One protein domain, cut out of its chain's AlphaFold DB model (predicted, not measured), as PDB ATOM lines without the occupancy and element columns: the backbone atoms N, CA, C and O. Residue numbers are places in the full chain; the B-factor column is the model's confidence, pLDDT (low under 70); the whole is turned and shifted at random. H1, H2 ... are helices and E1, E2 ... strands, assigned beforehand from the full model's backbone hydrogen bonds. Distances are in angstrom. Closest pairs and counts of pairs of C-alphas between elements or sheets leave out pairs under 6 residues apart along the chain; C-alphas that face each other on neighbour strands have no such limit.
ATOM      1  N   VAL A  21     -35.415 -23.338  39.925       94.94
ATOM      2  CA  VAL A  21     -34.787 -23.427  41.241       94.94
ATOM      3  C   VAL A  21     -35.701 -22.710  42.220       94.94
ATOM      4  O   VAL A  21     -35.988 -21.526  42.051       94.94
ATOM      5  N   ARG A  22     -36.193 -23.430  43.223       97.38
ATOM      6  CA  ARG A  22     -37.147 -22.901  44.197       97.38
ATOM      7  C   ARG A  22     -36.486 -22.773  45.559       97.38
ATOM      8  O   ARG A  22     -35.897 -23.737  46.043       97.38
ATOM      9  N   TRP A  23     -36.608 -21.595  46.161       98.12
ATOM     10  CA  TRP A  23     -36.185 -21.361  47.534       98.12
ATOM     11  C   TRP A  23     -37.019 -22.230  48.479       98.12
ATOM     12  O   TRP A  23     -38.252 -22.229  48.405       98.12
ATOM     13  N   THR A  24     -36.336 -22.944  49.369       96.12
ATOM     14  CA  THR A  24     -36.943 -23.812  50.381       96.12
ATOM     15  C   THR A  24     -36.146 -23.676  51.668       96.12
ATOM     16  O   THR A  24     -34.918 -23.772  51.657       96.12
ATOM     17  N   GLU A  25     -36.838 -23.451  52.780       93.25
ATOM     18  CA  GLU A  25     -36.204 -23.315  54.087       93.25
ATOM     19  C   GLU A  25     -35.416 -24.580  54.461       93.25
ATOM     20  O   GLU A  25     -35.865 -25.700  54.225       93.25
ATOM     21  N   GLY A  26     -34.215 -24.399  55.015       92.44
ATOM     22  CA  GLY A  26     -33.328 -25.496  55.415       92.44
ATOM     23  C   GLY A  26     -32.545 -26.161  54.275       92.44
ATOM     24  O   GLY A  26     -31.594 -26.890  54.557       92.44
ATOM     25  N   ASN A  27     -32.868 -25.896  53.002       94.06
ATOM     26  CA  ASN A  27     -32.081 -26.428  51.889       94.06
ATOM     27  C   ASN A  27     -30.699 -25.750  51.799       94.06
ATOM     28  O   ASN A  27     -30.592 -24.538  52.018       94.06
ATOM     29  N   PRO A  28     -29.636 -26.482  51.404       93.06
ATOM     30  CA  PRO A  28     -28.315 -25.899  51.192       93.06
ATOM     31  C   PRO A  28     -28.352 -24.698  50.243       93.06
ATOM     32  O   PRO A  28     -29.020 -24.720  49.210       93.06
ATOM     33  N   GLY A  29     -27.636 -23.633  50.606       92.19
ATOM     34  CA  GLY A  29     -27.599 -22.388  49.838       92.19
ATOM     35  C   GLY A  29     -28.831 -21.493  50.003       92.19
ATOM     36  O   GLY A  29     -28.755 -20.342  49.581       92.19
ATOM     37  N   CYS A  30     -29.917 -21.960  50.634       97.56
ATOM     38  CA  CYS A  30     -31.095 -21.156  50.962       97.56
ATOM     39  C   CYS A  30     -30.994 -20.597  52.388       97.56
ATOM     40  O   CYS A  30     -30.751 -21.329  53.343       97.56
ATOM     41  N   THR A  31     -31.207 -19.294  52.547       97.38
ATOM     42  CA  THR A  31     -31.209 -18.622  53.854       97.38
ATOM     43  C   THR A  31     -32.409 -17.695  53.990       97.38
ATOM     44  O   THR A  31     -32.917 -17.166  52.995       97.38
ATOM     45  N   PHE A  32     -32.849 -17.503  55.232       96.38
ATOM     46  CA  PHE A  32     -33.835 -16.505  55.623       96.38
ATOM     47  C   PHE A  32     -33.262 -15.653  56.754       96.38
ATOM     48  O   PHE A  32     -32.643 -16.180  57.677       96.38
ATOM     49  N   THR A  33     -33.466 -14.338  56.692       94.31
ATOM     50  CA  THR A  33     -33.061 -13.421  57.761       94.31
ATOM     51  C   THR A  33     -34.119 -12.350  58.002       94.31
ATOM     52  O   THR A  33     -34.791 -11.877  57.081       94.31
ATOM     53  N   ARG A  34     -34.247 -11.945  59.268       91.88
ATOM     54  CA  ARG A  34     -34.988 -10.751  59.684       91.88
ATOM     55  C   ARG A  34     -33.964  -9.649  59.915       91.88
ATOM     56  O   ARG A  34     -33.121  -9.787  60.792       91.88
ATOM     57  N   GLY A  35     -33.986  -8.611  59.086       87.19
ATOM     58  CA  GLY A  35     -33.050  -7.499  59.209       87.19
ATOM     59  C   GLY A  35     -33.561  -6.413  60.149       87.19
ATOM     60  O   GLY A  35     -34.746  -6.074  60.133       87.19
ATOM     61  N   ASP A  36     -32.641  -5.804  60.892       86.00
ATOM     62  CA  ASP A  36     -32.916  -4.668  61.785       86.00
ATOM     63  C   ASP A  36     -33.413  -3.415  61.031       86.00
ATOM     64  O   ASP A  36     -34.028  -2.520  61.613       86.00
ATOM     65  N   ASP A  37     -33.210  -3.376  59.712       87.62
ATOM     66  CA  ASP A  37     -33.675  -2.332  58.793       87.62
ATOM     67  C   ASP A  37     -35.158  -2.473  58.387       87.62
ATOM     68  O   ASP A  37     -35.631  -1.809  57.452       87.62
ATOM     69  N   GLY A  38     -35.892  -3.370  59.053       89.69
ATOM     70  CA  GLY A  38     -37.313  -3.606  58.813       89.69
ATOM     71  C   GLY A  38     -37.612  -4.439  57.569       89.69
ATOM     72  O   GLY A  38     -38.718  -4.330  57.041       89.69
ATOM     73  N   LYS A  39     -36.654  -5.227  57.064       94.19
ATOM     74  CA  LYS A  39     -36.857  -6.089  55.887       94.19
ATOM     75  C   LYS A  39     -36.671  -7.559  56.217       94.19
ATOM     76  O   LYS A  39     -35.708  -7.954  56.873       94.19
ATOM     77  N   TYR A  40     -37.562  -8.370  55.670       95.50
ATOM     78  CA  TYR A  40     -37.403  -9.816  55.590       95.50
ATOM     79  C   TYR A  40     -36.588 -10.150  54.345       95.50
ATOM     80  O   TYR A  40     -36.831  -9.549  53.296       95.50
ATOM     81  N   ARG A  41     -35.624 -11.070  54.447       96.94
ATOM     82  CA  ARG A  41     -34.773 -11.463  53.317       96.94
ATOM     83  C   ARG A  41     -34.760 -12.966  53.124       96.94
ATOM     84  O   ARG A  41     -34.508 -13.704  54.070       96.94
ATOM     85  N   TRP A  42     -34.930 -13.382  51.880       98.19
ATOM     86  CA  TRP A  42     -34.760 -14.746  51.403       98.19
ATOM     87  C   TRP A  42     -33.623 -14.740  50.395       98.19
ATOM     88  O   TRP A  42     -33.669 -13.979  49.434       98.19
ATOM     89  N   ALA A  43     -32.603 -15.565  50.582       97.94
ATOM     90  CA  ALA A  43     -31.539 -15.713  49.595       97.94
ATOM     91  C   ALA A  43     -31.374 -17.175  49.206       97.94
ATOM     92  O   ALA A  43     -31.545 -18.054  50.047       97.94
ATOM     93  N   MET A  44     -31.047 -17.428  47.943       97.56
ATOM     94  CA  MET A  44     -30.620 -18.739  47.463       97.56
ATOM     95  C   MET A  44     -29.410 -18.626  46.547       97.56
ATOM     96  O   MET A  44     -29.295 -17.684  45.762       97.56
ATOM     97  N   TRP A  45     -28.538 -19.623  46.631       96.62
ATOM     98  CA  TRP A  45     -27.371 -19.777  45.773       96.62
ATOM     99  C   TRP A  45     -27.477 -21.032  44.913       96.62
ATOM    100  O   TRP A  45     -27.870 -22.095  45.388       96.62
ATOM    101  N   THR A  46     -27.063 -20.902  43.657       93.31
ATOM    102  CA  THR A  46     -26.689 -22.008  42.773       93.31
ATOM    103  C   THR A  46     -25.176 -21.990  42.545       93.31
ATOM    104  O   THR A  46     -24.455 -21.169  43.117       93.31
ATOM    105  N   ASP A  47     -24.678 -22.875  41.684       92.56
ATOM    106  CA  ASP A  47     -23.243 -23.020  41.420       92.56
ATOM    107  C   ASP A  47     -22.560 -21.728  40.966       92.56
ATOM    108  O   ASP A  47     -21.412 -21.494  41.323       92.56
ATOM    109  N   ASP A  48     -23.260 -20.852  40.252       94.81
ATOM    110  CA  ASP A  48     -22.704 -19.649  39.631       94.81
ATOM    111  C   ASP A  48     -23.463 -18.350  39.955       94.81
ATOM    112  O   ASP A  48     -22.969 -17.273  39.621       94.81
ATOM    113  N   VAL A  49     -24.636 -18.420  40.601       96.69
ATOM    114  CA  VAL A  49     -25.508 -17.258  40.856       96.69
ATOM    115  C   VAL A  49     -26.077 -17.295  42.271       96.69
ATOM    116  O   VAL A  49     -26.657 -18.295  42.685       96.69
ATOM    117  N   GLY A  50     -25.970 -16.180  42.982       97.62
ATOM    118  CA  GLY A  50     -26.731 -15.880  44.189       97.62
ATOM    119  C   GLY A  50     -27.854 -14.905  43.868       97.62
ATOM    120  O   GLY A  50     -27.634 -13.911  43.179       97.62
ATOM    121  N   VAL A  51     -29.059 -15.173  44.362       98.12
ATOM    122  CA  VAL A  51     -30.184 -14.234  44.282       98.12
ATOM    123  C   VAL A  51     -30.733 -14.022  45.680       98.12
ATOM    124  O   VAL A  51     -31.013 -14.987  46.394       98.12
ATOM    125  N   SER A  52     -30.917 -12.762  46.063       98.12
ATOM    126  CA  SER A  52     -31.612 -12.394  47.290       98.12
ATOM    127  C   SER A  52     -32.831 -11.529  46.998       98.12
ATOM    128  O   SER A  52     -32.811 -10.651  46.136       98.12
ATOM    129  N   LEU A  53     -33.900 -11.823  47.726       98.50
ATOM    130  CA  LEU A  53     -35.163 -11.114  47.765       98.50
ATOM    131  C   LEU A  53     -35.302 -10.482  49.142       98.50
ATOM    132  O   LEU A  53     -35.259 -11.188  50.145       98.50
ATOM    133  N   ALA A  54     -35.528  -9.175  49.188       98.00
ATOM    134  CA  ALA A  54     -35.875  -8.453  50.398       98.00
ATOM    135  C   ALA A  54     -37.240  -7.771  50.254       98.00
ATOM    136  O   ALA A  54     -37.543  -7.171  49.221       98.00
ATOM    137  N   VAL A  55     -38.054  -7.836  51.307       96.75
ATOM    138  CA  VAL A  55     -39.387  -7.219  51.348       96.75
ATOM    139  C   VAL A  55     -39.543  -6.428  52.643       96.75
ATOM    140  O   VAL A  55     -39.207  -6.909  53.725       96.75
ATOM    141  N   ASP A  56     -40.028  -5.193  52.524       93.06
ATOM    142  CA  ASP A  56     -40.293  -4.304  53.658       93.06
ATOM    143  C   ASP A  56     -41.451  -4.849  54.501       93.06
ATOM    144  O   ASP A  56     -42.511  -5.185  53.969       93.06
ATOM    145  N   SER A  57     -41.271  -4.919  55.822       90.38
ATOM    146  CA  SER A  57     -42.285  -5.448  56.744       90.38
ATOM    147  C   SER A  57     -43.608  -4.681  56.682       90.38
ATOM    148  O   SER A  57     -44.662  -5.228  57.005       90.38
ATOM    149  N   GLN A  58     -43.568  -3.425  56.232       89.19
ATOM    150  CA  GLN A  58     -44.732  -2.555  56.105       89.19
ATOM    151  C   GLN A  58     -45.296  -2.489  54.680       89.19
ATOM    152  O   GLN A  58     -46.203  -1.691  54.438       89.19
ATOM    153  N   GLU A  59     -44.801  -3.280  53.721       92.25
ATOM    154  CA  GLU A  59     -45.172  -3.098  52.309       92.25
ATOM    155  C   GLU A  59     -46.682  -3.252  52.060       92.25
ATOM    156  O   GLU A  59     -47.264  -2.441  51.336       92.25
ATOM    157  N   LEU A  60     -47.362  -4.188  52.738       88.31
ATOM    158  CA  LEU A  60     -48.827  -4.324  52.648       88.31
ATOM    159  C   LEU A  60     -49.564  -3.061  53.116       88.31
ATOM    160  O   LEU A  60     -50.556  -2.651  52.516       88.31
ATOM    161  N   GLN A  61     -49.080  -2.424  54.183       84.94
ATOM    162  CA  GLN A  61     -49.686  -1.203  54.717       84.94
ATOM    163  C   GLN A  61     -49.420  -0.009  53.798       84.94
ATOM    164  O   GLN A  61     -50.331   0.776  53.535       84.94
ATOM    165  N   LYS A  62     -48.192   0.108  53.279       86.62
ATOM    166  CA  LYS A  62     -47.796   1.163  52.337       86.62
ATOM    167  C   LYS A  62     -48.620   1.094  51.057       86.62
ATOM    168  O   LYS A  62     -49.194   2.100  50.655       86.62
ATOM    169  N   THR A  63     -48.766  -0.102  50.491       85.56
ATOM    170  CA  THR A  63     -49.543  -0.342  49.264       85.56
ATOM    171  C   THR A  63     -50.999   0.131  49.385       85.56
ATOM    172  O   THR A  63     -51.587   0.569  48.401       85.56
ATOM    173  N   ARG A  64     -51.598   0.083  50.587       81.06
ATOM    174  CA  ARG A  64     -52.973   0.573  50.828       81.06
ATOM    175  C   ARG A  64     -53.100   2.088  50.865       81.06
ATOM    176  O   ARG A  64     -54.184   2.590  50.590       81.06
ATOM    177  N   ARG A  65     -52.047   2.779  51.301       83.94
ATOM    178  CA  ARG A  65     -52.085   4.214  51.611       83.94
ATOM    179  C   ARG A  65     -51.595   5.092  50.467       83.94
ATOM    180  O   ARG A  65     -51.974   6.251  50.438       83.94
ATOM    181  N   ARG A  66     -50.776   4.545  49.564       85.00
ATOM    182  CA  ARG A  66     -50.333   5.240  48.349       85.00
ATOM    183  C   ARG A  66     -51.522   5.533  47.435       85.00
ATOM    184  O   ARG A  66     -52.398   4.672  47.273       85.00
ATOM    185  N   HIS A  67     -51.516   6.701  46.805       87.06
ATOM    186  CA  HIS A  67     -52.416   7.001  45.698       87.06
ATOM    187  C   HIS A  67     -52.175   6.024  44.536       87.06
ATOM    188  O   HIS A  67     -53.128   5.434  44.011       87.06
ATOM    189  N   GLU A  68     -50.905   5.758  44.209       89.94
ATOM    190  CA  GLU A  68     -50.520   4.735  43.232       89.94
ATOM    191  C   GLU A  68     -50.275   3.381  43.919       89.94
ATOM    192  O   GLU A  68     -49.270   3.137  44.594       89.94
ATOM    193  N   ARG A  69     -51.231   2.459  43.747       90.25
ATOM    194  CA  ARG A  69     -51.225   1.142  44.402       90.25
ATOM    195  C   ARG A  69     -50.221   0.187  43.751       90.25
ATOM    196  O   ARG A  69     -50.563  -0.575  42.841       90.25
ATOM    197  N   ILE A  70     -48.992   0.229  44.257       93.56
ATOM    198  CA  ILE A  70     -47.883  -0.643  43.859       93.56
ATOM    199  C   ILE A  70     -47.301  -1.401  45.053       93.56
ATOM    200  O   ILE A  70     -47.217  -0.856  46.156       93.56
ATOM    201  N   PHE A  71     -46.835  -2.621  44.788       95.62
ATOM    202  CA  PHE A  71     -46.101  -3.476  45.719       95.62
ATOM    203  C   PHE A  71     -44.642  -3.595  45.276       95.62
ATOM    204  O   PHE A  71     -44.371  -3.977  44.135       95.62
ATOM    205  N   GLY A  72     -43.710  -3.253  46.162       96.38
ATOM    206  CA  GLY A  72     -42.273  -3.259  45.901       96.38
ATOM    207  C   GLY A  72     -41.529  -4.420  46.559       96.38
ATOM    208  O   GLY A  72     -41.749  -4.743  47.725       96.38
ATOM    209  N   VAL A  73     -40.576  -4.992  45.828       98.06
ATOM    210  CA  VAL A  73     -39.561  -5.915  46.357       98.06
ATOM    211  C   VAL A  73     -38.171  -5.439  45.957       98.06
ATOM    212  O   VAL A  73     -38.000  -4.838  44.898       98.06
ATOM    213  N   LEU A  74     -37.164  -5.721  46.775       97.94
ATOM    214  CA  LEU A  74     -35.765  -5.435  46.471       97.94
ATOM    215  C   LEU A  74     -35.077  -6.742  46.072       97.94
ATOM    216  O   LEU A  74     -35.059  -7.690  46.856       97.94
ATOM    217  N   LEU A  75     -34.522  -6.789  44.861       98.25
ATOM    218  CA  LEU A  75     -33.716  -7.916  44.398       98.25
ATOM    219  C   LEU A  75     -32.246  -7.529  44.334       98.25
ATOM    220  O   LEU A  75     -31.909  -6.415  43.935       98.25
ATOM    221  N   ASN A  76     -31.384  -8.477  44.674       98.25
ATOM    222  CA  ASN A  76     -29.956  -8.402  44.413       98.25
ATOM    223  C   ASN A  76     -29.494  -9.728  43.797       98.25
ATOM    224  O   ASN A  76     -29.914 -10.806  44.233       98.25
ATOM    225  N   VAL A  77     -28.686  -9.626  42.748       98.31
ATOM    226  CA  VAL A  77     -28.129 -10.747  41.997       98.31
ATOM    227  C   VAL A  77     -26.618 -10.637  42.045       98.31
ATOM    228  O   VAL A  77     -26.069  -9.630  41.608       98.31
ATOM    229  N   HIS A  78     -25.968 -11.704  42.487       98.19
ATOM    230  CA  HIS A  78     -24.520 -11.830  42.511       98.19
ATOM    231  C   HIS A  78     -24.085 -12.987  41.606       98.19
ATOM    232  O   HIS A  78     -24.599 -14.102  41.708       98.19
ATOM    233  N   TYR A  79     -23.136 -12.742  40.712       97.88
ATOM    234  CA  TYR A  79     -22.633 -13.689  39.726       97.88
ATOM    235  C   TYR A  79     -21.174 -14.035  40.007       97.88
ATOM    236  O   TYR A  79     -20.322 -13.160  40.092       97.88
ATOM    237  N   ARG A  80     -20.877 -15.333  40.102       97.06
ATOM    238  CA  ARG A  80     -19.517 -15.854  40.331       97.06
ATOM    239  C   ARG A  80     -19.018 -16.775  39.217       97.06
ATOM    240  O   ARG A  80     -18.002 -17.446  39.376       97.06
ATOM    241  N   GLY A  81     -19.760 -16.874  38.115       94.44
ATOM    242  CA  GLY A  81     -19.340 -17.658  36.956       94.44
ATOM    243  C   GLY A  81     -18.279 -16.935  36.123       94.44
ATOM    244  O   GLY A  81     -18.069 -15.735  36.254       94.44
ATOM    245  N   SER A  82     -17.619 -17.670  35.228       94.31
ATOM    246  CA  SER A  82     -16.538 -17.148  34.378       94.31
ATOM    247  C   SER A  82     -17.009 -16.406  33.119       94.31
ATOM    248  O   SER A  82     -16.186 -15.842  32.405       94.31
ATOM    249  N   GLY A  83     -18.308 -16.440  32.813       95.25
ATOM    250  CA  GLY A  83     -18.884 -15.888  31.587       95.25
ATOM    251  C   GLY A  83     -19.606 -14.560  31.805       95.25
ATOM    252  O   GLY A  83     -19.157 -13.694  32.548       95.25
ATOM    253  N   THR A  84     -20.752 -14.411  31.142       96.56
ATOM    254  CA  THR A  84     -21.643 -13.260  31.325       96.56
ATOM    255  C   THR A  84     -23.053 -13.714  31.667       96.56
ATOM    256  O   THR A  84     -23.568 -14.641  31.033       96.56
ATOM    257  N   LEU A  85     -23.720 -13.007  32.576       96.69
ATOM    258  CA  LEU A  85     -25.111 -13.252  32.941       96.69
ATOM    259  C   LEU A  85     -25.964 -12.017  32.646       96.69
ATOM    260  O   LEU A  85     -25.801 -10.969  33.262       96.69
ATOM    261  N   LYS A  86     -26.916 -12.152  31.719       97.19
ATOM    262  CA  LYS A  86     -27.897 -11.093  31.449       97.19
ATOM    263  C   LYS A  86     -29.002 -11.112  32.498       97.19
ATOM    264  O   LYS A  86     -29.704 -12.116  32.637       97.19
ATOM    265  N   VAL A  87     -29.185  -9.982  33.164       97.00
ATOM    266  CA  VAL A  87     -30.243  -9.726  34.137       97.00
ATOM    267  C   VAL A  87     -31.309  -8.869  33.464       97.00
ATOM    268  O   VAL A  87     -31.020  -7.772  32.992       97.00
ATOM    269  N   ASN A  88     -32.545  -9.371  33.406       95.50
ATOM    270  CA  ASN A  88     -33.681  -8.631  32.862       95.50
ATOM    271  C   ASN A  88     -34.835  -8.608  33.880       95.50
ATOM    272  O   ASN A  88     -35.595  -9.579  33.966       95.50
ATOM    273  N   PRO A  89     -34.995  -7.504  34.629       94.50
ATOM    274  CA  PRO A  89     -36.039  -7.372  35.640       94.50
ATOM    275  C   PRO A  89     -37.454  -7.413  35.061       94.50
ATOM    276  O   PRO A  89     -38.359  -7.861  35.754       94.50
ATOM    277  N   GLN A  90     -37.645  -7.027  33.795       92.06
ATOM    278  CA  GLN A  90     -38.958  -6.917  33.145       92.06
ATOM    279  C   GLN A  90     -39.634  -8.272  32.879       92.06
ATOM    280  O   GLN A  90     -40.821  -8.337  32.571       92.06
ATOM    281  N   LYS A  91     -38.888  -9.376  33.010       92.38
ATOM    282  CA  LYS A  91     -39.419 -10.747  32.922       92.38
ATOM    283  C   LYS A  91     -39.829 -11.323  34.278       92.38
ATOM    284  O   LYS A  91     -40.173 -12.505  34.353       92.38
ATOM    285  N   THR A  92     -39.748 -10.519  35.335       97.12
ATOM    286  CA  THR A  92     -40.119 -10.934  36.687       97.12
ATOM    287  C   THR A  92     -41.627 -10.924  36.828       97.12
ATOM    288  O   THR A  92     -42.295  -9.983  36.397       97.12
ATOM    289  N   THR A  93     -42.166 -11.952  37.471       98.00
ATOM    290  CA  THR A  93     -43.584 -11.993  37.815       98.00
ATOM    291  C   THR A  93     -43.781 -12.177  39.308       98.00
ATOM    292  O   THR A  93     -42.973 -12.821  39.979       98.00
ATOM    293  N   LEU A  94     -44.866 -11.605  39.816       98.25
ATOM    294  CA  LEU A  94     -45.341 -11.805  41.175       98.25
ATOM    295  C   LEU A  94     -46.743 -12.401  41.113       98.25
ATOM    296  O   LEU A  94     -47.642 -11.849  40.478       98.25
ATOM    297  N   GLU A  95     -46.915 -13.542  41.760       97.69
ATOM    298  CA  GLU A  95     -48.213 -14.181  41.933       97.69
ATOM    299  C   GLU A  95     -48.776 -13.860  43.316       97.69
ATOM    300  O   GLU A  95     -48.116 -14.097  44.330       97.69
ATOM    301  N   PHE A  96     -50.005 -13.348  43.345       95.62
ATOM    302  CA  PHE A  96     -50.785 -13.094  44.551       95.62
ATOM    303  C   PHE A  96     -51.604 -14.350  44.872       95.62
ATOM    304  O   PHE A  96     -52.739 -14.505  44.413       95.62
ATOM    305  N   VAL A  97     -51.018 -15.277  45.633       95.44
ATOM    306  CA  VAL A  97     -51.561 -16.634  45.844       95.44
ATOM    307  C   VAL A  97     -52.948 -16.583  46.484       95.44
ATOM    308  O   VAL A  97     -53.877 -17.248  46.030       95.44
ATOM    309  N   ASN A  98     -53.134 -15.727  47.490       92.19
ATOM    310  CA  ASN A  98     -54.420 -15.573  48.175       92.19
ATOM    311  C   ASN A  98     -55.486 -14.807  47.369       92.19
ATOM    312  O   ASN A  98     -56.630 -14.732  47.823       92.19
ATOM    313  N   HIS A  99     -55.128 -14.272  46.198       91.12
ATOM    314  CA  HIS A  99     -55.970 -13.445  45.328       91.12
ATOM    315  C   HIS A  99     -56.148 -14.127  43.967       91.12
ATOM    316  O   HIS A  99     -55.704 -13.632  42.929       91.12
ATOM    317  N   PHE A 100     -56.766 -15.312  43.986       89.69
ATOM    318  CA  PHE A 100     -57.043 -16.142  42.803       89.69
ATOM    319  C   PHE A 100     -55.800 -16.510  41.979       89.69
ATOM    320  O   PHE A 100     -55.902 -16.673  40.765       89.69
ATOM    321  N   HIS A 101     -54.626 -16.610  42.614       93.94
ATOM    322  CA  HIS A 101     -53.357 -16.823  41.910       93.94
ATOM    323  C   HIS A 101     -53.112 -15.784  40.800       93.94
ATOM    324  O   HIS A 101     -52.534 -16.087  39.755       93.94
ATOM    325  N   THR A 102     -53.572 -14.544  41.006       93.81
ATOM    326  CA  THR A 102     -53.388 -13.467  40.028       93.81
ATOM    327  C   THR A 102     -51.898 -13.236  39.815       93.81
ATOM    328  O   THR A 102     -51.173 -12.954  40.766       93.81
ATOM    329  N   VAL A 103     -51.434 -13.319  38.569       95.81
ATOM    330  CA  VAL A 103     -50.034 -13.059  38.210       95.81
ATOM    331  C   VAL A 103     -49.904 -11.653  37.636       95.81
ATOM    332  O   VAL A 103     -50.659 -11.263  36.742       95.81
ATOM    333  N   ARG A 104     -48.928 -10.893  38.131       96.06
ATOM    334  CA  ARG A 104     -48.562  -9.569  37.619       96.06
ATOM    335  C   ARG A 104     -47.127  -9.572  37.125       96.06
ATOM    336  O   ARG A 104     -46.241 -10.117  37.779       96.06
ATOM    337  N   ASN A 105     -46.909  -8.946  35.976       96.31
ATOM    338  CA  ASN A 105     -45.567  -8.640  35.497       96.31
ATOM    339  C   ASN A 105     -45.011  -7.452  36.283       96.31
ATOM    340  O   ASN A 105     -45.772  -6.603  36.756       96.31
ATOM    341  N   SER A 106     -43.690  -7.389  36.402       96.88
ATOM    342  CA  SER A 106     -43.012  -6.205  36.918       96.88
ATOM    343  C   SER A 106     -43.329  -4.976  36.070       96.88
ATOM    344  O   SER A 106     -43.389  -5.055  34.842       96.88
ATOM    345  N   LEU A 107     -43.467  -3.833  36.727       95.62
ATOM    346  CA  LEU A 107     -43.608  -2.539  36.081       95.62
ATOM    347  C   LEU A 107     -42.282  -2.100  35.454       95.62
ATOM    348  O   LEU A 107     -41.209  -2.229  36.055       95.62
ATOM    349  N   HIS A 108     -42.367  -1.512  34.263       95.56
ATOM    350  CA  HIS A 108     -41.237  -0.810  33.676       95.56
ATOM    351  C   HIS A 108     -41.139   0.586  34.305       95.56
ATOM    352  O   HIS A 108     -42.055   1.388  34.105       95.56
ATOM    353  N   PRO A 109     -40.054   0.922  35.029       95.06
ATOM    354  CA  PRO A 109     -39.984   2.143  35.836       95.06
ATOM    355  C   PRO A 109     -40.194   3.411  35.005       95.06
ATOM    356  O   PRO A 109     -40.961   4.282  35.404       95.06
ATOM    357  N   LEU A 164     -34.316  -1.639  39.899       97.62
ATOM    358  CA  LEU A 164     -33.407  -2.581  39.261       97.62
ATOM    359  C   LEU A 164     -33.453  -2.376  37.743       97.62
ATOM    360  O   LEU A 164     -34.521  -2.436  37.127       97.62
ATOM    361  N   ARG A 165     -32.285  -2.144  37.144       95.44
ATOM    362  CA  ARG A 165     -32.125  -1.962  35.699       95.44
ATOM    363  C   ARG A 165     -31.606  -3.237  35.044       95.44
ATOM    364  O   ARG A 165     -31.105  -4.142  35.710       95.44
ATOM    365  N   GLU A 166     -31.782  -3.325  33.730       96.19
ATOM    366  CA  GLU A 166     -31.143  -4.386  32.957       96.19
ATOM    367  C   GLU A 166     -29.623  -4.250  33.064       96.19
ATOM    368  O   GLU A 166     -29.083  -3.149  32.973       96.19
ATOM    369  N   ALA A 167     -28.939  -5.374  33.259       96.94
ATOM    370  CA  ALA A 167     -27.493  -5.407  33.429       96.94
ATOM    371  C   ALA A 167     -26.910  -6.688  32.827       96.94
ATOM    372  O   ALA A 167     -27.605  -7.694  32.650       96.94
ATOM    373  N   THR A 168     -25.617  -6.656  32.507       98.00
ATOM    374  CA  THR A 168     -24.855  -7.846  32.109       98.00
ATOM    375  C   THR A 168     -23.715  -8.040  33.092       98.00
ATOM    376  O   THR A 168     -22.700  -7.357  33.002       98.00
ATOM    377  N   LEU A 169     -23.894  -8.987  34.008       98.06
ATOM    378  CA  LEU A 169     -22.904  -9.310  35.029       98.06
ATOM    379  C   LEU A 169     -21.765 -10.135  34.436       98.06
ATOM    380  O   LEU A 169     -21.984 -10.928  33.514       98.06
ATOM    381  N   ASN A 170     -20.566  -9.964  34.978       97.44
ATOM    382  CA  ASN A 170     -19.345 -10.687  34.612       97.44
ATOM    383  C   ASN A 170     -18.357 -10.660  35.802       97.44
ATOM    384  O   ASN A 170     -18.626  -9.961  36.774       97.44
ATOM    385  N   PRO A 171     -17.213 -11.368  35.770       96.56
ATOM    386  CA  PRO A 171     -16.272 -11.365  36.896       96.56
ATOM    387  C   PRO A 171     -15.753  -9.983  37.335       96.56
ATOM    388  O   PRO A 171     -15.358  -9.832  38.486       96.56
ATOM    389  N   GLY A 172     -15.727  -8.990  36.440       96.88
ATOM    390  CA  GLY A 172     -15.322  -7.614  36.751       96.88
ATOM    391  C   GLY A 172     -16.453  -6.720  37.274       96.88
ATOM    392  O   GLY A 172     -16.170  -5.722  37.927       96.88
ATOM    393  N   ASP A 173     -17.710  -7.083  37.013       96.94
ATOM    394  CA  ASP A 173     -18.915  -6.422  37.530       96.94
ATOM    395  C   ASP A 173     -19.946  -7.498  37.923       96.94
ATOM    396  O   ASP A 173     -20.814  -7.873  37.121       96.94
ATOM    397  N   PRO A 174     -19.765  -8.127  39.098       97.69
ATOM    398  CA  PRO A 174     -20.455  -9.366  39.429       97.69
ATOM    399  C   PRO A 174     -21.837  -9.145  40.037       97.69
ATOM    400  O   PRO A 174     -22.549 -10.124  40.244       97.69
ATOM    401  N   GLU A 175     -22.243  -7.916  40.354       98.12
ATOM    402  CA  GLU A 175     -23.428  -7.677  41.175       98.12
ATOM    403  C   GLU A 175     -24.327  -6.573  40.626       98.12
ATOM    404  O   GLU A 175     -23.871  -5.533  40.164       98.12
ATOM    405  N   VAL A 176     -25.639  -6.781  40.725       98.38
ATOM    406  CA  VAL A 176     -26.629  -5.730  40.490       98.38
ATOM    407  C   VAL A 176     -27.775  -5.876  41.481       98.38
ATOM    408  O   VAL A 176     -28.212  -6.984  41.795       98.38
ATOM    409  N   GLY A 177     -28.302  -4.752  41.956       98.06
ATOM    410  CA  GLY A 177     -29.437  -4.736  42.869       98.06
ATOM    411  C   GLY A 177     -30.341  -3.530  42.663       98.06
ATOM    412  O   GLY A 177     -29.922  -2.498  42.147       98.06
ATOM    413  N   GLY A 178     -31.606  -3.674  43.050       98.12
ATOM    414  CA  GLY A 178     -32.589  -2.604  42.955       98.12
ATOM    415  C   GLY A 178     -34.025  -3.073  43.160       98.12
ATOM    416  O   GLY A 178     -34.326  -4.267  43.262       98.12
ATOM    417  N   TRP A 179     -34.926  -2.102  43.230       98.06
ATOM    418  CA  TRP A 179     -36.345  -2.329  43.455       98.06
ATOM    419  C   TRP A 179     -37.072  -2.753  42.182       98.06
ATOM    420  O   TRP A 179     -36.865  -2.195  41.102       98.06
ATOM    421  N   ILE A 180     -37.979  -3.707  42.333       97.81
ATOM    422  CA  ILE A 180     -38.952  -4.117  41.327       97.81
ATOM    423  C   ILE A 180     -40.340  -3.864  41.902       97.81
ATOM    424  O   ILE A 180     -40.600  -4.161  43.067       97.81
ATOM    425  N   PHE A 181     -41.232  -3.329  41.074       96.75
ATOM    426  CA  PHE A 181     -42.587  -2.967  41.473       96.75
ATOM    427  C   PHE A 181     -43.630  -3.729  40.672       96.75
ATOM    428  O   PHE A 181     -43.408  -4.064  39.510       96.75
ATOM    429  N   PHE A 182     -44.783  -3.961  41.288       96.06
ATOM    430  CA  PHE A 182     -45.928  -4.634  40.688       96.06
ATOM    431  C   PHE A 182     -47.184  -3.813  40.955       96.06
ATOM    432  O   PHE A 182     -47.411  -3.378  42.084       96.06
ATOM    433  N   GLU A 183     -48.014  -3.615  39.934       91.81
ATOM    434  CA  GLU A 183     -49.321  -2.986  40.120       91.81
ATOM    435  C   GLU A 183     -50.236  -3.915  40.922       91.81
ATOM    436  O   GLU A 183     -50.401  -5.093  40.588       91.81
ATOM    437  N   THR A 184     -50.879  -3.366  41.951       91.38
ATOM    438  CA  THR A 184     -51.858  -4.100  42.764       91.38
ATOM    439  C   THR A 184     -53.285  -3.610  42.562       91.38
ATOM    440  O   THR A 184     -54.216  -4.138  43.169       91.38
ATOM    441  N   LYS A 185     -53.496  -2.604  41.707       85.75
ATOM    442  CA  LYS A 185     -54.827  -2.144  41.314       85.75
ATOM    443  C   LYS A 185     -55.463  -3.169  40.372       85.75
ATOM    444  O   LYS A 185     -55.211  -3.213  39.173       85.75
ATOM    445  N   SER A 186     -56.307  -4.035  40.920       82.62
ATOM    446  CA  SER A 186     -57.033  -5.031  40.138       82.62
ATOM    447  C   SER A 186     -58.339  -5.409  40.806       82.62
ATOM    448  O   SER A 186     -58.372  -5.574  42.014       82.62
ATOM    449  N   LYS A 187     -59.385  -5.680  40.016       82.56
ATOM    450  CA  LYS A 187     -60.615  -6.300  40.536       82.56
ATOM    451  C   LYS A 187     -60.397  -7.698  41.137       82.56
ATOM    452  O   LYS A 187     -61.254  -8.177  41.866       82.56
ATOM    453  N   TRP A 188     -59.284  -8.350  40.798       80.81
ATOM    454  CA  TRP A 188     -58.929  -9.690  41.276       80.81
ATOM    455  C   TRP A 188     -58.002  -9.672  42.493       80.81
ATOM    456  O   TRP A 188     -57.788 -10.719  43.091       80.81
ATOM    457  N   ILE A 189     -57.471  -8.500  42.859       82.50
ATOM    458  CA  ILE A 189     -56.703  -8.290  44.087       82.50
ATOM    459  C   ILE A 189     -57.632  -7.540  45.038       82.50
ATOM    460  O   ILE A 189     -57.909  -6.355  44.850       82.50
ATOM    461  N   GLY A 190     -58.185  -8.279  45.995       78.06
ATOM    462  CA  GLY A 190     -59.110  -7.746  46.985       78.06
ATOM    463  C   GLY A 190     -58.393  -6.978  48.093       78.06
ATOM    464  O   GLY A 190     -57.235  -6.578  47.973       78.06
ATOM    465  N   ASP A 191     -59.089  -6.791  49.211       83.81
ATOM    466  CA  ASP A 191     -58.474  -6.231  50.406       83.81
ATOM    467  C   ASP A 191     -57.344  -7.115  50.932       83.81
ATOM    468  O   ASP A 191     -57.486  -8.336  51.042       83.81
ATOM    469  N   TRP A 192     -56.238  -6.476  51.319       86.38
ATOM    470  CA  TRP A 192     -55.124  -7.172  51.948       86.38
ATOM    471  C   TRP A 192     -55.545  -7.789  53.278       86.38
ATOM    472  O   TRP A 192     -56.060  -7.101  54.174       86.38
ATOM    473  N   LYS A 193     -55.263  -9.080  53.409       86.06
ATOM    474  CA  LYS A 193     -55.362  -9.849  54.645       86.06
ATOM    475  C   LYS A 193     -54.227  -9.458  55.595       86.06
ATOM    476  O   LYS A 193     -53.266  -8.791  55.218       86.06
ATOM    477  N   LYS A 194     -54.335  -9.885  56.860       85.31
ATOM    478  CA  LYS A 194     -53.276  -9.674  57.868       85.31
ATOM    479  C   LYS A 194     -51.953 -10.326  57.469       85.31
ATOM    480  O   LYS A 194     -50.901  -9.845  57.870       85.31
ATOM    481  N   GLN A 195     -52.043 -11.414  56.715       89.88
ATOM    482  CA  GLN A 195     -50.929 -12.166  56.188       89.88
ATOM    483  C   GLN A 195     -51.252 -12.581  54.753       89.88
ATOM    484  O   GLN A 195     -52.355 -13.060  54.479       89.88
ATOM    485  N   GLU A 196     -50.299 -12.372  53.854       92.56
ATOM    486  CA  GLU A 196     -50.438 -12.606  52.419       92.56
ATOM    487  C   GLU A 196     -49.281 -13.460  51.910       92.56
ATOM    488  O   GLU A 196     -48.132 -13.261  52.305       92.56
ATOM    489  N   THR A 197     -49.583 -14.397  51.020       95.94
ATOM    490  CA  THR A 197     -48.622 -15.306  50.402       95.94
ATOM    491  C   THR A 197     -48.430 -14.945  48.940       95.94
ATOM    492  O   THR A 197     -49.379 -14.713  48.183       95.94
ATOM    493  N   PHE A 198     -47.169 -14.958  48.540       97.69
ATOM    494  CA  PHE A 198     -46.714 -14.558  47.230       97.69
ATOM    495  C   PHE A 198     -45.763 -15.598  46.652       97.69
ATOM    496  O   PHE A 198     -45.098 -16.343  47.376       97.69
ATOM    497  N   LEU A 199     -45.663 -15.603  45.329       98.31
ATOM    498  CA  LEU A 199     -44.626 -16.337  44.619       98.31
ATOM    499  C   LEU A 199     -43.976 -15.419  43.586       98.31
ATOM    500  O   LEU A 199     -44.571 -15.100  42.554       98.31
ATOM    501  N   LEU A 200     -42.750 -14.987  43.883       98.62
ATOM    502  CA  LEU A 200     -41.932 -14.225  42.948       98.62
ATOM    503  C   LEU A 200     -41.185 -15.189  42.027       98.62
ATOM    504  O   LEU A 200     -40.530 -16.119  42.499       98.62
ATOM    505  N   ARG A 201     -41.241 -14.938  40.719       98.44
ATOM    506  CA  ARG A 201     -40.481 -15.681  39.710       98.44
ATOM    507  C   ARG A 201     -39.523 -14.744  38.998       98.44
ATOM    508  O   ARG A 201     -39.951 -13.878  38.236       98.44
ATOM    509  N   PHE A 202     -38.232 -14.948  39.213       97.38
ATOM    510  CA  PHE A 202     -37.163 -14.189  38.580       97.38
ATOM    511  C   PHE A 202     -36.500 -15.027  37.485       97.38
ATOM    512  O   PHE A 202     -35.942 -16.092  37.753       97.38
ATOM    513  N   ARG A 203     -36.613 -14.596  36.224       94.75
ATOM    514  CA  ARG A 203     -36.246 -15.425  35.065       94.75
ATOM    515  C   ARG A 203     -34.911 -15.003  34.459       94.75
ATOM    516  O   ARG A 203     -34.756 -13.870  34.013       94.75
ATOM    517  N   PHE A 204     -34.008 -15.966  34.317       92.56
ATOM    518  CA  PHE A 204     -32.837 -15.880  33.447       92.56
ATOM    519  C   PHE A 204     -33.097 -16.613  32.125       92.56
ATOM    520  O   PHE A 204     -34.149 -17.221  31.923       92.56
ATOM    521  N   LYS A 205     -32.126 -16.576  31.201       88.25
ATOM    522  CA  LYS A 205     -32.230 -17.266  29.901       88.25
ATOM    523  C   LYS A 205     -32.415 -18.782  30.054       88.25
ATOM    524  O   LYS A 205     -33.163 -19.373  29.287       88.25
ATOM    525  N   ASN A 206     -31.719 -19.389  31.012       89.81
ATOM    526  CA  ASN A 206     -31.598 -20.839  31.162       89.81
ATOM    527  C   ASN A 206     -32.217 -21.395  32.449       89.81
ATOM    528  O   ASN A 206     -32.167 -22.602  32.637       89.81
ATOM    529  N   ARG A 207     -32.767 -20.558  33.337       93.75
ATOM    530  CA  ARG A 207     -33.414 -21.002  34.582       93.75
ATOM    531  C   ARG A 207     -34.350 -19.947  35.155       93.75
ATOM    532  O   ARG A 207     -34.234 -18.762  34.833       93.75
ATOM    533  N   VAL A 208     -35.244 -20.373  36.037       96.19
ATOM    534  CA  VAL A 208     -36.135 -19.506  36.814       96.19
ATOM    535  C   VAL A 208     -35.850 -19.692  38.297       96.19
ATOM    536  O   VAL A 208     -35.769 -20.820  38.766       96.19
ATOM    537  N   PHE A 209     -35.719 -18.592  39.026       97.38
ATOM    538  CA  PHE A 209     -35.627 -18.569  40.480       97.38
ATOM    539  C   PHE A 209     -37.016 -18.277  41.050       97.38
ATOM    540  O   PHE A 209     -37.618 -17.251  40.729       97.38
ATOM    541  N   GLU A 210     -37.533 -19.180  41.874       98.31
ATOM    542  CA  GLU A 210     -38.813 -19.046  42.563       98.31
ATOM    543  C   GLU A 210     -38.615 -18.768  44.051       98.31
ATOM    544  O   GLU A 210     -38.008 -19.567  44.762       98.31
ATOM    545  N   PHE A 211     -39.190 -17.668  44.528       98.38
ATOM    546  CA  PHE A 211     -39.261 -17.335  45.946       98.38
ATOM    547  C   PHE A 211     -40.721 -17.372  46.397       98.38
ATOM    548  O   PHE A 211     -41.443 -16.387  46.202       98.38
ATOM    549  N   PRO A 212     -41.197 -18.492  46.964       97.69
ATOM    550  CA  PRO A 212     -42.408 -18.467  47.768       97.69
ATOM    551  C   PRO A 212     -42.119 -17.703  49.064       97.69
ATOM    552  O   PRO A 212     -41.151 -18.005  49.759       97.69
ATOM    553  N   PHE A 213     -42.946 -16.716  49.393       96.75
ATOM    554  CA  PHE A 213     -42.811 -15.981  50.647       96.75
ATOM    555  C   PHE A 213     -44.164 -15.539  51.188       96.75
ATOM    556  O   PHE A 213     -45.144 -15.407  50.454       96.75
ATOM    557  N   THR A 214     -44.194 -15.280  52.489       94.88
ATOM    558  CA  THR A 214     -45.375 -14.803  53.202       94.88
ATOM    559  C   THR A 214     -45.031 -13.502  53.919       94.88
ATOM    560  O   THR A 214     -43.922 -13.347  54.433       94.88
ATOM    561  N   LEU A 215     -45.963 -12.549  53.928       92.06
ATOM    562  CA  LEU A 215     -45.787 -11.223  54.510       92.06
ATOM    563  C   LEU A 215     -46.967 -10.885  55.443       92.06
ATOM    564  O   LEU A 215     -48.099 -10.826  54.964       92.06
ATOM    565  N   PRO A 216     -46.727 -10.639  56.744       90.25
ATOM    566  CA  PRO A 216     -45.484 -10.945  57.450       90.25
ATOM    567  C   PRO A 216     -45.212 -12.468  57.494       90.25
ATOM    568  O   PRO A 216     -46.165 -13.246  57.436       90.25
TER     569      PRO A 216
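AT A GLANCE: This is residues 21 to 109 and 164 to 216 of the 230 residues of an uncharacterized protein of Acidobacteria bacterium (UniProt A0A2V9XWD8). Picture a sandwich: a twisted sheet of five strands, E1, E2, E3, E4 and E9, faces a smaller sheet of four, E7, E6, E10 and E11, with their strands crossed at 37 degrees. A small two-strand ribbon, E5 and E8, lies near the Tyr 79 end of E4, and the short helix H1 lies beside the Ile 70 end. The printed part has 142 residues with one named helix and eleven named strands, in the order E1 E2 E3 H1 E4 E5 E6 E7 E8 E9 E10 E11; the class is mostly strand, and each sheet is antiparallel. It is compact, with a radius of gyration of the C-alphas of 15.1 A and spans of 46 by 32 by 28 A.

IN THESE COORDINATES: Find C-alpha 30 at (-31.095, -21.156, 50.962), where E1, residues 30 to 34, begins. Next come E2, 39 to 45, E3, 49 to 56, 23.5 A long, and H1, 59 to 65. At C-alpha 70, (-47.883, -0.643, 43.859), E4 begins and runs 28.7 A to residue 79. E5 is 85 to 87, E6 93 to 96, E7 102 to 105 and E8 167 to 169. E9, 175 to 183, is 26.3 A long; E10, 196 to 203, 22.6 A; E11, 208 to 215, 21.8 A, ending at (-45.787, -11.223, 54.510).

HOW THE PARTS SIT: Start with the five-strand sheet, twisted, in the order E1 E2 E3 E4 E9. E1, E2 and E3 form a meander, each strand the antiparallel neighbour of the one before; look for N 31 and O 43 at 2.8 A, and N 42 and O 53 at 2.8 A. Between the antiparallel neighbours E3 and E4, N 50 and O 78 are within hydrogen-bond range at 2.8 A; between the antiparallel neighbours E4 and E9, N 77 and O 176 are, at 2.8 A. H1 stands at this sheet's level, height 0.8 A, with C-alphas 63 and 70 its closest to E4, 5.7 A apart; 2 of its 3 O i to N i+4 pairs are within hydrogen-bond range. The other sheet of the sandwich, two sheets face to face, has its best plane 16 degrees from the first. There, within hydrogen-bond range, are N 94 and O 104, 2.9 A, in the hairpin E6 and E7; N 95 and O 199, 2.9 A, between the antiparallel neighbours E6 and E10; and N 198 and O 213, 2.8 A, in the hairpin E10 and E11. Between the sheets, the closest C-alphas of E7 and E9 are Arg 104 and Phe 182, 6.4 A. E5 and E8 pair through N 87 and O 167, 2.8 A.

THE WHOLE: The farthest C-alphas, Ser 82 and Asp 191, are 46.2 A apart. Residues 110 to 163 are not printed; C-alphas 109 and 164 stand 8.8 A apart across this cut. The link E9 to E10, residues 184 to 195, is long. Mean pLDDT of the printed part is 93.9, and no printed residue is under 70.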